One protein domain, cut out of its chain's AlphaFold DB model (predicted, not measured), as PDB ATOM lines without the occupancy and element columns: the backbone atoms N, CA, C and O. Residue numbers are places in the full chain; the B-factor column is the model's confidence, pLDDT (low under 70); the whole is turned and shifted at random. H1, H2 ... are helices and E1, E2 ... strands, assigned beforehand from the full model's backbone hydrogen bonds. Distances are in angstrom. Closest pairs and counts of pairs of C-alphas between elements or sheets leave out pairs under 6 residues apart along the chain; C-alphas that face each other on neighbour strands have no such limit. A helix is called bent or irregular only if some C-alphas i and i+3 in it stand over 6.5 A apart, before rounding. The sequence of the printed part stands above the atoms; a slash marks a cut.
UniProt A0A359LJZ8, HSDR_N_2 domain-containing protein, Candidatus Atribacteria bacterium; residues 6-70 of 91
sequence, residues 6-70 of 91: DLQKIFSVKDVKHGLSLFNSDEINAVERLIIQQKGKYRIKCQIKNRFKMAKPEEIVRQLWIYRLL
ATOM      1  N   ASP A   6     145.880 153.750 -20.811       65.50
ATOM      2  CA  ASP A   6     146.319 153.116 -22.043       65.50
ATOM      3  C   ASP A   6     147.244 154.089 -22.778       65.50
ATOM      4  O   ASP A   6     146.793 154.948 -23.545       65.50
ATOM      5  N   LEU A   7     148.550 154.000 -22.500       66.56
ATOM      6  CA  LEU A   7     149.569 154.779 -23.201       66.56
ATOM      7  C   LEU A   7     149.420 154.640 -24.718       66.56
ATOM      8  O   LEU A   7     149.704 155.599 -25.434       66.56
ATOM      9  N   GLN A   8     148.893 153.520 -25.223       63.16
ATOM     10  CA  GLN A   8     148.668 153.336 -26.656       63.16
ATOM     11  C   GLN A   8     147.730 154.406 -27.236       63.16
ATOM     12  O   GLN A   8     147.928 154.831 -28.372       63.16
ATOM     13  N   LYS A   9     146.788 154.946 -26.445       66.31
ATOM     14  CA  LYS A   9     145.917 156.060 -26.866       66.31
ATOM     15  C   LYS A   9     146.682 157.370 -27.057       66.31
ATOM     16  O   LYS A   9     146.335 158.153 -27.935       66.31
ATOM     17  N   ILE A  10     147.730 157.617 -26.264       66.50
ATOM     18  CA  ILE A  10     148.586 158.809 -26.405       66.50
ATOM     19  C   ILE A  10     149.540 158.652 -27.599       66.50
ATOM     20  O   ILE A  10     149.826 159.620 -28.302       66.50
ATOM     21  N   PHE A  11     150.000 157.426 -27.850       64.50
ATOM     22  CA  PHE A  11     150.933 157.073 -28.922       64.50
ATOM     23  C   PHE A  11     150.236 156.627 -30.224       64.50
ATOM     24  O   PHE A  11     150.887 156.063 -31.097       64.50
ATOM     25  N   SER A  12     148.937 156.908 -30.402       60.12
ATOM     26  CA  SER A  12     148.132 156.468 -31.560       60.12
ATOM     27  C   SER A  12     148.624 156.983 -32.930       60.12
ATOM     28  O   SER A  12     148.069 156.609 -33.965       60.12
ATOM     29  N   VAL A  13     149.654 157.831 -32.966       57.16
ATOM     30  CA  VAL A  13     150.297 158.305 -34.196       57.16
ATOM     31  C   VAL A  13     151.365 157.288 -34.618       57.16
ATOM     32  O   VAL A  13     152.267 156.970 -33.841       57.16
ATOM     33  N   LYS A  14     151.259 156.760 -35.845       53.31
ATOM     34  CA  LYS A  14     152.073 155.637 -36.360       53.31
ATOM     35  C   LYS A  14     153.592 155.829 -36.201       53.31
ATOM     36  O   LYS A  14     154.278 154.840 -35.963       53.31
ATOM     37  N   ASP A  15     154.090 157.066 -36.225       52.25
ATOM     38  CA  ASP A  15     155.525 157.379 -36.127       52.25
ATOM     39  C   ASP A  15     156.132 157.225 -34.721       52.25
ATOM     40  O   ASP A  15     157.349 157.265 -34.563       52.25
ATOM     41  N   VAL A  16     155.316 157.014 -33.680       57.84
ATOM     42  CA  VAL A  16     155.801 156.939 -32.287       57.84
ATOM     43  C   VAL A  16     155.841 155.507 -31.731       57.84
ATOM     44  O   VAL A  16     156.274 155.286 -30.598       57.84
ATOM     45  N   LYS A  17     155.455 154.504 -32.530       59.16
ATOM     46  CA  LYS A  17     155.423 153.092 -32.099       59.16
ATOM     47  C   LYS A  17     156.794 152.539 -31.691       59.16
ATOM     48  O   LYS A  17     156.861 151.727 -30.775       59.16
ATOM     49  N   HIS A  18     157.876 153.001 -32.316       66.31
ATOM     50  CA  HIS A  18     159.231 152.497 -32.051       66.31
ATOM     51  C   HIS A  18     159.894 153.112 -30.809       66.31
ATOM     52  O   HIS A  18     160.853 152.560 -30.280       66.31
ATOM     53  N   GLY A  19     159.407 154.257 -30.320       70.31
ATOM     54  CA  GLY A  19     160.037 154.937 -29.186       70.31
ATOM     55  C   GLY A  19     159.911 154.148 -27.883       70.31
ATOM     56  O   GLY A  19     160.856 154.091 -27.104       70.31
ATOM     57  N   LEU A  20     158.755 153.516 -27.658       80.25
ATOM     58  CA  LEU A  20     158.484 152.755 -26.435       80.25
ATOM     59  C   LEU A  20     159.178 151.388 -26.405       80.25
ATOM     60  O   LEU A  20     159.483 150.911 -25.319       80.25
ATOM     61  N   SER A  21     159.491 150.784 -27.558       85.06
ATOM     62  CA  SER A  21     160.169 149.478 -27.607       85.06
ATOM     63  C   SER A  21     161.615 149.507 -27.093       85.06
ATOM     64  O   SER A  21     162.207 148.455 -26.896       85.06
ATOM     65  N   LEU A  22     162.190 150.696 -26.873       88.06
ATOM     66  CA  LEU A  22     163.513 150.878 -26.263       88.06
ATOM     67  C   LEU A  22     163.506 150.758 -24.730       88.06
ATOM     68  O   LEU A  22     164.573 150.799 -24.111       88.06
ATOM     69  N   PHE A  23     162.324 150.674 -24.118       89.50
ATOM     70  CA  PHE A  23     162.137 150.662 -22.671       89.50
ATOM     71  C   PHE A  23     161.459 149.367 -22.242       89.50
ATOM     72  O   PHE A  23     160.573 148.855 -22.928       89.50
ATOM     73  N   ASN A  24     161.878 148.837 -21.098       91.75
ATOM     74  CA  ASN A  24     161.250 147.655 -20.529       91.75
ATOM     75  C   ASN A  24     159.935 148.014 -19.812       91.75
ATOM     76  O   ASN A  24     159.618 149.179 -19.552       91.75
ATOM     77  N   SER A  25     159.157 146.987 -19.475       89.94
ATOM     78  CA  SER A  25     157.859 147.150 -18.818       89.94
ATOM     79  C   SER A  25     157.945 147.889 -17.482       89.94
ATOM     80  O   SER A  25     157.019 148.623 -17.148       89.94
ATOM     81  N   ASP A  26     159.026 147.739 -16.716       92.56
ATOM     82  CA  ASP A  26     159.170 148.389 -15.410       92.56
ATOM     83  C   ASP A  26     159.411 149.889 -15.548       92.56
ATOM     84  O   ASP A  26     158.781 150.681 -14.842       92.56
ATOM     85  N   GLU A  27     160.249 150.291 -16.508       93.69
ATOM     86  CA  GLU A  27     160.454 151.693 -16.880       93.69
ATOM     87  C   GLU A  27     159.137 152.333 -17.334       93.69
ATOM     88  O   GLU A  27     158.766 153.415 -16.864       93.69
ATOM     89  N   ILE A  28     158.392 151.640 -18.203       92.00
ATOM     90  CA  ILE A  28     157.094 152.103 -18.705       92.00
ATOM     91  C   ILE A  28     156.101 152.245 -17.553       92.00
ATOM     92  O   ILE A  28     155.563 153.333 -17.345       92.00
ATOM     93  N   ASN A  29     155.918 151.199 -16.745       92.00
ATOM     94  CA  ASN A  29     155.008 151.211 -15.600       92.00
ATOM     95  C   ASN A  29     155.383 152.309 -14.587       92.00
ATOM     96  O   ASN A  29     154.505 152.931 -13.984       92.00
ATOM     97  N   ALA A  30     156.676 152.569 -14.370       93.88
ATOM     98  CA  ALA A  30     157.129 153.631 -13.476       93.88
ATOM     99  C   ALA A  30     156.753 155.021 -13.987       93.88
ATOM    100  O   ALA A  30     156.298 155.860 -13.204       93.88
ATOM    101  N   VAL A  31     156.893 155.258 -15.291       93.94
ATOM    102  CA  VAL A  31     156.523 156.531 -15.913       93.94
ATOM    103  C   VAL A  31     155.007 156.684 -16.043       93.94
ATOM    104  O   VAL A  31     154.504 157.787 -15.827       93.94
ATOM    105  N   GLU A  32     154.258 155.610 -16.300       92.12
ATOM    106  CA  GLU A  32     152.787 155.614 -16.296       92.12
ATOM    107  C   GLU A  32     152.221 156.118 -14.967       92.12
ATOM    108  O   GLU A  32     151.328 156.964 -14.958       92.12
ATOM    109  N   ARG A  33     152.799 155.689 -13.835       94.12
ATOM    110  CA  ARG A  33     152.404 156.149 -12.490       94.12
ATOM    111  C   ARG A  33     152.621 157.650 -12.257       94.12
ATOM    112  O   ARG A  33     152.098 158.202 -11.292       94.12
ATOM    113  N   LEU A  34     153.385 158.328 -13.116       94.38
ATOM    114  CA  LEU A  34     153.571 159.781 -13.072       94.38
ATOM    115  C   LEU A  34     152.485 160.543 -13.842       94.38
ATOM    116  O   LEU A  34     152.468 161.781 -13.787       94.38
ATOM    117  N   ILE A  35     151.624 159.845 -14.587       93.69
ATOM    118  CA  ILE A  35     150.579 160.440 -15.415       93.69
ATOM    119  C   ILE A  35     149.273 160.527 -14.627       93.69
ATOM    120  O   ILE A  35     148.841 159.579 -13.982       93.69
ATOM    121  N   ILE A  36     148.626 161.683 -14.710       92.75
ATOM    122  CA  ILE A  36     147.294 161.943 -14.175       92.75
ATOM    123  C   ILE A  36     146.383 162.439 -15.294       92.75
ATOM    124  O   ILE A  36     146.827 163.124 -16.223       92.75
ATOM    125  N   GLN A  37     145.091 162.152 -15.185       90.50
ATOM    126  CA  GLN A  37     144.075 162.772 -16.026       90.50
ATOM    127  C   GLN A  37     143.504 163.994 -15.302       90.50
ATOM    128  O   GLN A  37     143.044 163.908 -14.169       90.50
ATOM    129  N   GLN A  38     143.543 165.157 -15.950       87.56
ATOM    130  CA  GLN A  38     143.012 166.404 -15.407       87.56
ATOM    131  C   GLN A  38     142.227 167.134 -16.497       87.56
ATOM    132  O   GLN A  38     142.788 167.471 -17.540       87.56
ATOM    133  N   LYS A  39     140.936 167.408 -16.257       86.94
ATOM    134  CA  LYS A  39     140.045 168.110 -17.208       86.94
ATOM    135  C   LYS A  39     140.050 167.474 -18.611       86.94
ATOM    136  O   LYS A  39     140.240 168.163 -19.610       86.94
ATOM    137  N   GLY A  40     139.942 166.144 -18.674       85.31
ATOM    138  CA  GLY A  40     139.948 165.393 -19.937       85.31
ATOM    139  C   GLY A  40     141.300 165.339 -20.664       85.31
ATOM    140  O   GLY A  40     141.370 164.793 -21.759       85.31
ATOM    141  N   LYS A  41     142.382 165.874 -20.081       87.00
ATOM    142  CA  LYS A  41     143.731 165.860 -20.666       87.00
ATOM    143  C   LYS A  41     144.703 165.083 -19.789       87.00
ATOM    144  O   LYS A  41     144.677 165.203 -18.565       87.00
ATOM    145  N   TYR A  42     145.613 164.347 -20.418       91.12
ATOM    146  CA  TYR A  42     146.692 163.660 -19.714       91.12
ATOM    147  C   TYR A  42     147.842 164.615 -19.391       91.12
ATOM    148  O   TYR A  42     148.316 165.382 -20.239       91.12
ATOM    149  N   ARG A  43     148.308 164.562 -18.145       93.25
ATOM    150  CA  ARG A  43     149.443 165.336 -17.653       93.25
ATOM    151  C   ARG A  43     150.428 164.427 -16.953       93.25
ATOM    152  O   ARG A  43     150.027 163.581 -16.178       93.25
ATOM    153  N   ILE A  44     151.714 164.655 -17.165       94.50
ATOM    154  CA  ILE A  44     152.791 163.870 -16.571       94.50
ATOM    155  C   ILE A  44     153.610 164.721 -15.603       94.50
ATOM    156  O   ILE A  44     153.945 165.879 -15.892       94.50
ATOM    157  N   LYS A  45     153.920 164.162 -14.432       95.88
ATOM    158  CA  LYS A  45     154.785 164.788 -13.431       95.88
ATOM    159  C   LYS A  45     156.236 164.740 -13.905       95.88
ATOM    160  O   LYS A  45     156.820 163.677 -14.074       95.88
ATOM    161  N   CYS A  46     156.848 165.907 -14.094       94.75
ATOM    162  CA  CYS A  46     158.262 165.991 -14.446       94.75
ATOM    163  C   CYS A  46     159.137 165.600 -13.246       94.75
ATOM    164  O   CYS A  46     159.149 166.319 -12.243       94.75
ATOM    165  N   GLN A  47     159.921 164.527 -13.374       94.81
ATOM    166  CA  GLN A  47     160.775 163.995 -12.300       94.81
ATOM    167  C   GLN A  47     161.846 164.995 -11.838       94.81
ATOM    168  O   GLN A  47     162.210 165.019 -10.663       94.81
ATOM    169  N   ILE A  48     162.309 165.878 -12.733       94.19
ATOM    170  CA  ILE A  48     163.326 166.899 -12.428       94.19
ATOM    171  C   ILE A  48     162.726 168.135 -11.757       94.19
ATOM    172  O   ILE A  48     163.198 168.560 -10.708       94.19
ATOM    173  N   LYS A  49     161.688 168.727 -12.363       90.38
ATOM    174  CA  LYS A  49     161.139 170.036 -11.957       90.38
ATOM    175  C   LYS A  49     159.933 169.947 -11.013       90.38
ATOM    176  O   LYS A  49     159.384 170.986 -10.673       90.38
ATOM    177  N   ASN A  50     159.498 168.740 -10.648       88.06
ATOM    178  CA  ASN A  50     158.361 168.473  -9.758       88.06
ATOM    179  C   ASN A  50     157.065 169.223 -10.136       88.06
ATOM    180  O   ASN A  50     156.317 169.674  -9.277       88.06
ATOM    181  N   ARG A  51     156.804 169.377 -11.441       92.12
ATOM    182  CA  ARG A  51     155.624 170.071 -11.983       92.12
ATOM    183  C   ARG A  51     154.955 169.249 -13.076       92.12
ATOM    184  O   ARG A  51     155.641 168.533 -13.806       92.12
ATOM    185  N   PHE A  52     153.643 169.402 -13.228       93.75
ATOM    186  CA  PHE A  52     152.868 168.707 -14.255       93.75
ATOM    187  C   PHE A  52     152.943 169.403 -15.613       93.75
ATOM    188  O   PHE A  52     152.639 170.593 -15.742       93.75
ATOM    189  N   LYS A  53     153.257 168.635 -16.652       92.25
ATOM    190  CA  LYS A  53     153.224 169.065 -18.055       92.25
ATOM    191  C   LYS A  53     152.217 168.235 -18.840       92.25
ATOM    192  O   LYS A  53     151.785 167.200 -18.357       92.25
ATOM    193  N   MET A  54     151.837 168.679 -20.035       91.81
ATOM    194  CA  MET A  54     150.998 167.868 -20.921       91.81
ATOM    195  C   MET A  54     151.754 166.597 -21.323       91.81
ATOM    196  O   MET A  54     152.926 166.687 -21.695       91.81
ATOM    197  N   ALA A  55     151.100 165.440 -21.234       91.81
ATOM    198  CA  ALA A  55     151.682 164.141 -21.566       91.81
ATOM    199  C   ALA A  55     151.743 163.944 -23.092       91.81
ATOM    200  O   ALA A  55     151.111 163.054 -23.645       91.81
ATOM    201  N   LYS A  56     152.467 164.832 -23.781       88.81
ATOM    202  CA  LYS A  56     152.797 164.661 -25.197       88.81
ATOM    203  C   LYS A  56     153.748 163.468 -25.367       88.81
ATOM    204  O   LYS A  56     154.531 163.224 -24.441       88.81
ATOM    205  N   PRO A  57     153.772 162.797 -26.529       87.31
ATOM    206  CA  PRO A  57     154.663 161.661 -26.735       87.31
ATOM    207  C   PRO A  57     156.143 161.982 -26.460       87.31
ATOM    208  O   PRO A  57     156.815 161.234 -25.752       87.31
ATOM    209  N   GLU A  58     156.638 163.156 -26.872       87.56
ATOM    210  CA  GLU A  58     158.028 163.570 -26.619       87.56
ATOM    211  C   GLU A  58     158.294 163.858 -25.135       87.56
ATOM    212  O   GLU A  58     159.427 163.756 -24.666       87.56
ATOM    213  N   GLU A  59     157.273 164.263 -24.366       91.19
ATOM    214  CA  GLU A  59     157.407 164.402 -22.913       91.19
ATOM    215  C   GLU A  59     157.475 163.047 -22.221       91.19
ATOM    216  O   GLU A  59     158.285 162.905 -21.308       91.19
ATOM    217  N   ILE A  60     156.696 162.066 -22.672       91.38
ATOM    218  CA  ILE A  60     156.719 160.710 -22.116       91.38
ATOM    219  C   ILE A  60     158.079 160.058 -22.378       91.38
ATOM    220  O   ILE A  60     158.730 159.639 -21.424       91.38
ATOM    221  N   VAL A  61     158.570 160.088 -23.623       91.19
ATOM    222  CA  VAL A  61     159.912 159.580 -23.975       91.19
ATOM    223  C   VAL A  61     161.001 160.260 -23.140       91.19
ATOM    224  O   VAL A  61     161.916 159.608 -22.642       91.19
ATOM    225  N   ARG A  62     160.899 161.572 -22.895       92.69
ATOM    226  CA  ARG A  62     161.861 162.271 -22.033       92.69
ATOM    227  C   ARG A  62     161.773 161.845 -20.572       92.69
ATOM    228  O   ARG A  62     162.805 161.781 -19.914       92.69
ATOM    229  N   GLN A  63     160.571 161.608 -20.038       95.12
ATOM    230  CA  GLN A  63     160.435 161.098 -18.673       95.12
ATOM    231  C   GLN A  63     160.973 159.664 -18.556       95.12
ATOM    232  O   GLN A  63     161.598 159.368 -17.544       95.12
ATOM    233  N   LEU A  64     160.844 158.831 -19.590       94.75
ATOM    234  CA  LEU A  64     161.484 157.510 -19.648       94.75
ATOM    235  C   LEU A  64     163.015 157.617 -19.588       94.75
ATOM    236  O   LEU A  64     163.641 157.034 -18.710       94.75
ATOM    237  N   TRP A  65     163.624 158.479 -20.404       95.06
ATOM    238  CA  TRP A  65     165.071 158.716 -20.327       95.06
ATOM    239  C   TRP A  65     165.531 159.289 -18.985       95.06
ATOM    240  O   TRP A  65     166.573 158.900 -18.465       95.06
ATOM    241  N   ILE A  66     164.760 160.208 -18.395       95.62
ATOM    242  CA  ILE A  66     165.070 160.729 -17.058       95.62
ATOM    243  C   ILE A  66     164.991 159.611 -16.015       95.62
ATOM    244  O   ILE A  66     165.846 159.566 -15.136       95.62
ATOM    245  N   TYR A  67     164.002 158.719 -16.107       95.88
ATOM    246  CA  TYR A  67     163.897 157.573 -15.209       95.88
ATOM    247  C   TYR A  67     165.156 156.703 -15.304       95.88
ATOM    248  O   TYR A  67     165.777 156.432 -14.278       95.88
ATOM    249  N   ARG A  68     165.600 156.373 -16.518       95.62
ATOM    250  CA  ARG A  68     166.832 155.611 -16.748       95.62
ATOM    251  C   ARG A  68     168.069 156.295 -16.163       95.62
ATOM    252  O   ARG A  68     168.822 155.691 -15.406       95.62
ATOM    253  N   LEU A  69     168.243 157.592 -16.429       96.00
ATOM    254  CA  LEU A  69     169.355 158.373 -15.874       96.00
ATOM    255  C   LEU A  69     169.380 158.352 -14.342       96.00
ATOM    256  O   LEU A  69     170.451 158.251 -13.754       96.00
ATOM    257  N   LEU A  70     168.219 158.464 -13.698       95.25
ATOM    258  CA  LEU A  70     168.128 158.504 -12.240       95.25
ATOM    259  C   LEU A  70     168.319 157.126 -11.594       95.25
ATOM    260  O   LEU A  70     168.941 157.062 -10.536       95.25
TER     261      LEU A  70
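This is residues 6 to 70 of the 91 residues of the protein "HSDR_N_2 domain-containing protein" of Candidatus Atribacteria bacterium (UniProt A0A359LJZ8). Look for the last helix, H4, running through the middle of the model, with a small three-stranded antiparallel sheet, E1 E2 E3, on one side of it and H2 on the side away from that sheet. H3 crosses H4 steeply, and H1, a short turn, lies by the first residue of H4. The printed part has 65 residues, with named elements in the order H1 H2 H3 E1 E2 E3 H4, and its class is mixed, helices and strands. It is compact, with a radius of gyration of the C-alphas of 11.1 A, and rounded, spanning 29 by 26 by 16 A.

Find C-alpha 7 at (149.569, 154.779, -23.201), where H1, residues 7 to 10, begins. H2 follows at residues 14 to 20, 12.2 A long; it is irregular, with C-alphas 15 and 18 standing 7.4 A apart. H3 takes residues 25 to 32, 10.2 A. Then come E1, residues 35 to 38, E2, residues 41 to 45, 13.3 A, and E3, residues 52 to 54. H4 runs 20.0 A from C-alpha 57 at (154.663, 161.661, -26.735) to C-alpha 70 at (168.128, 158.504, -12.240).

Begin at the sheet, a meander, each strand the antiparallel neighbour of the one before. In the hairpin of E1 and E2, N 36 and O 43 are within hydrogen-bond range at 2.8 A; in the hairpin of E2 and E3, so are N 44 and O 53, at 2.8 A. H4 is on the sheet but only grazes it, with residues 59 to 63; the closest C-alphas of E2 and H4 are those of Ile 44 and Ile 60, 7.5 A apart. H3 touches H4 at a steep tilt of 63 degrees, opposite ways, closest at the C-alphas of Val 31 and Leu 64, 6.3 A. H2 only just touches residues 57 to 61 of H4, with 3 pairs of C-alphas within 8 A, the closest those of Gly 19 and Val 61, 7.0 A. H1 and H4 are close but not clearly touching; the C-alphas of Ile 10 and Pro 57, their closest, are 6.7 A apart. H2 is apart from E1, E2 and E3. In H3 and H4 every O i to N i+4 pair is within hydrogen-bond range; in H2 0 of 3 are, beside 1 of 4 O i to N i+3 pairs, and H1 is too short for an O i to N i+4 pair.

The two C-alphas farthest apart are those of Lys 39 and Leu 69, 30.9 A. The printed part has no cut, and no link is long. Look at the B-factor column of residues 6 to 18 for pLDDT under 70; the mean of the printed part is 85.4.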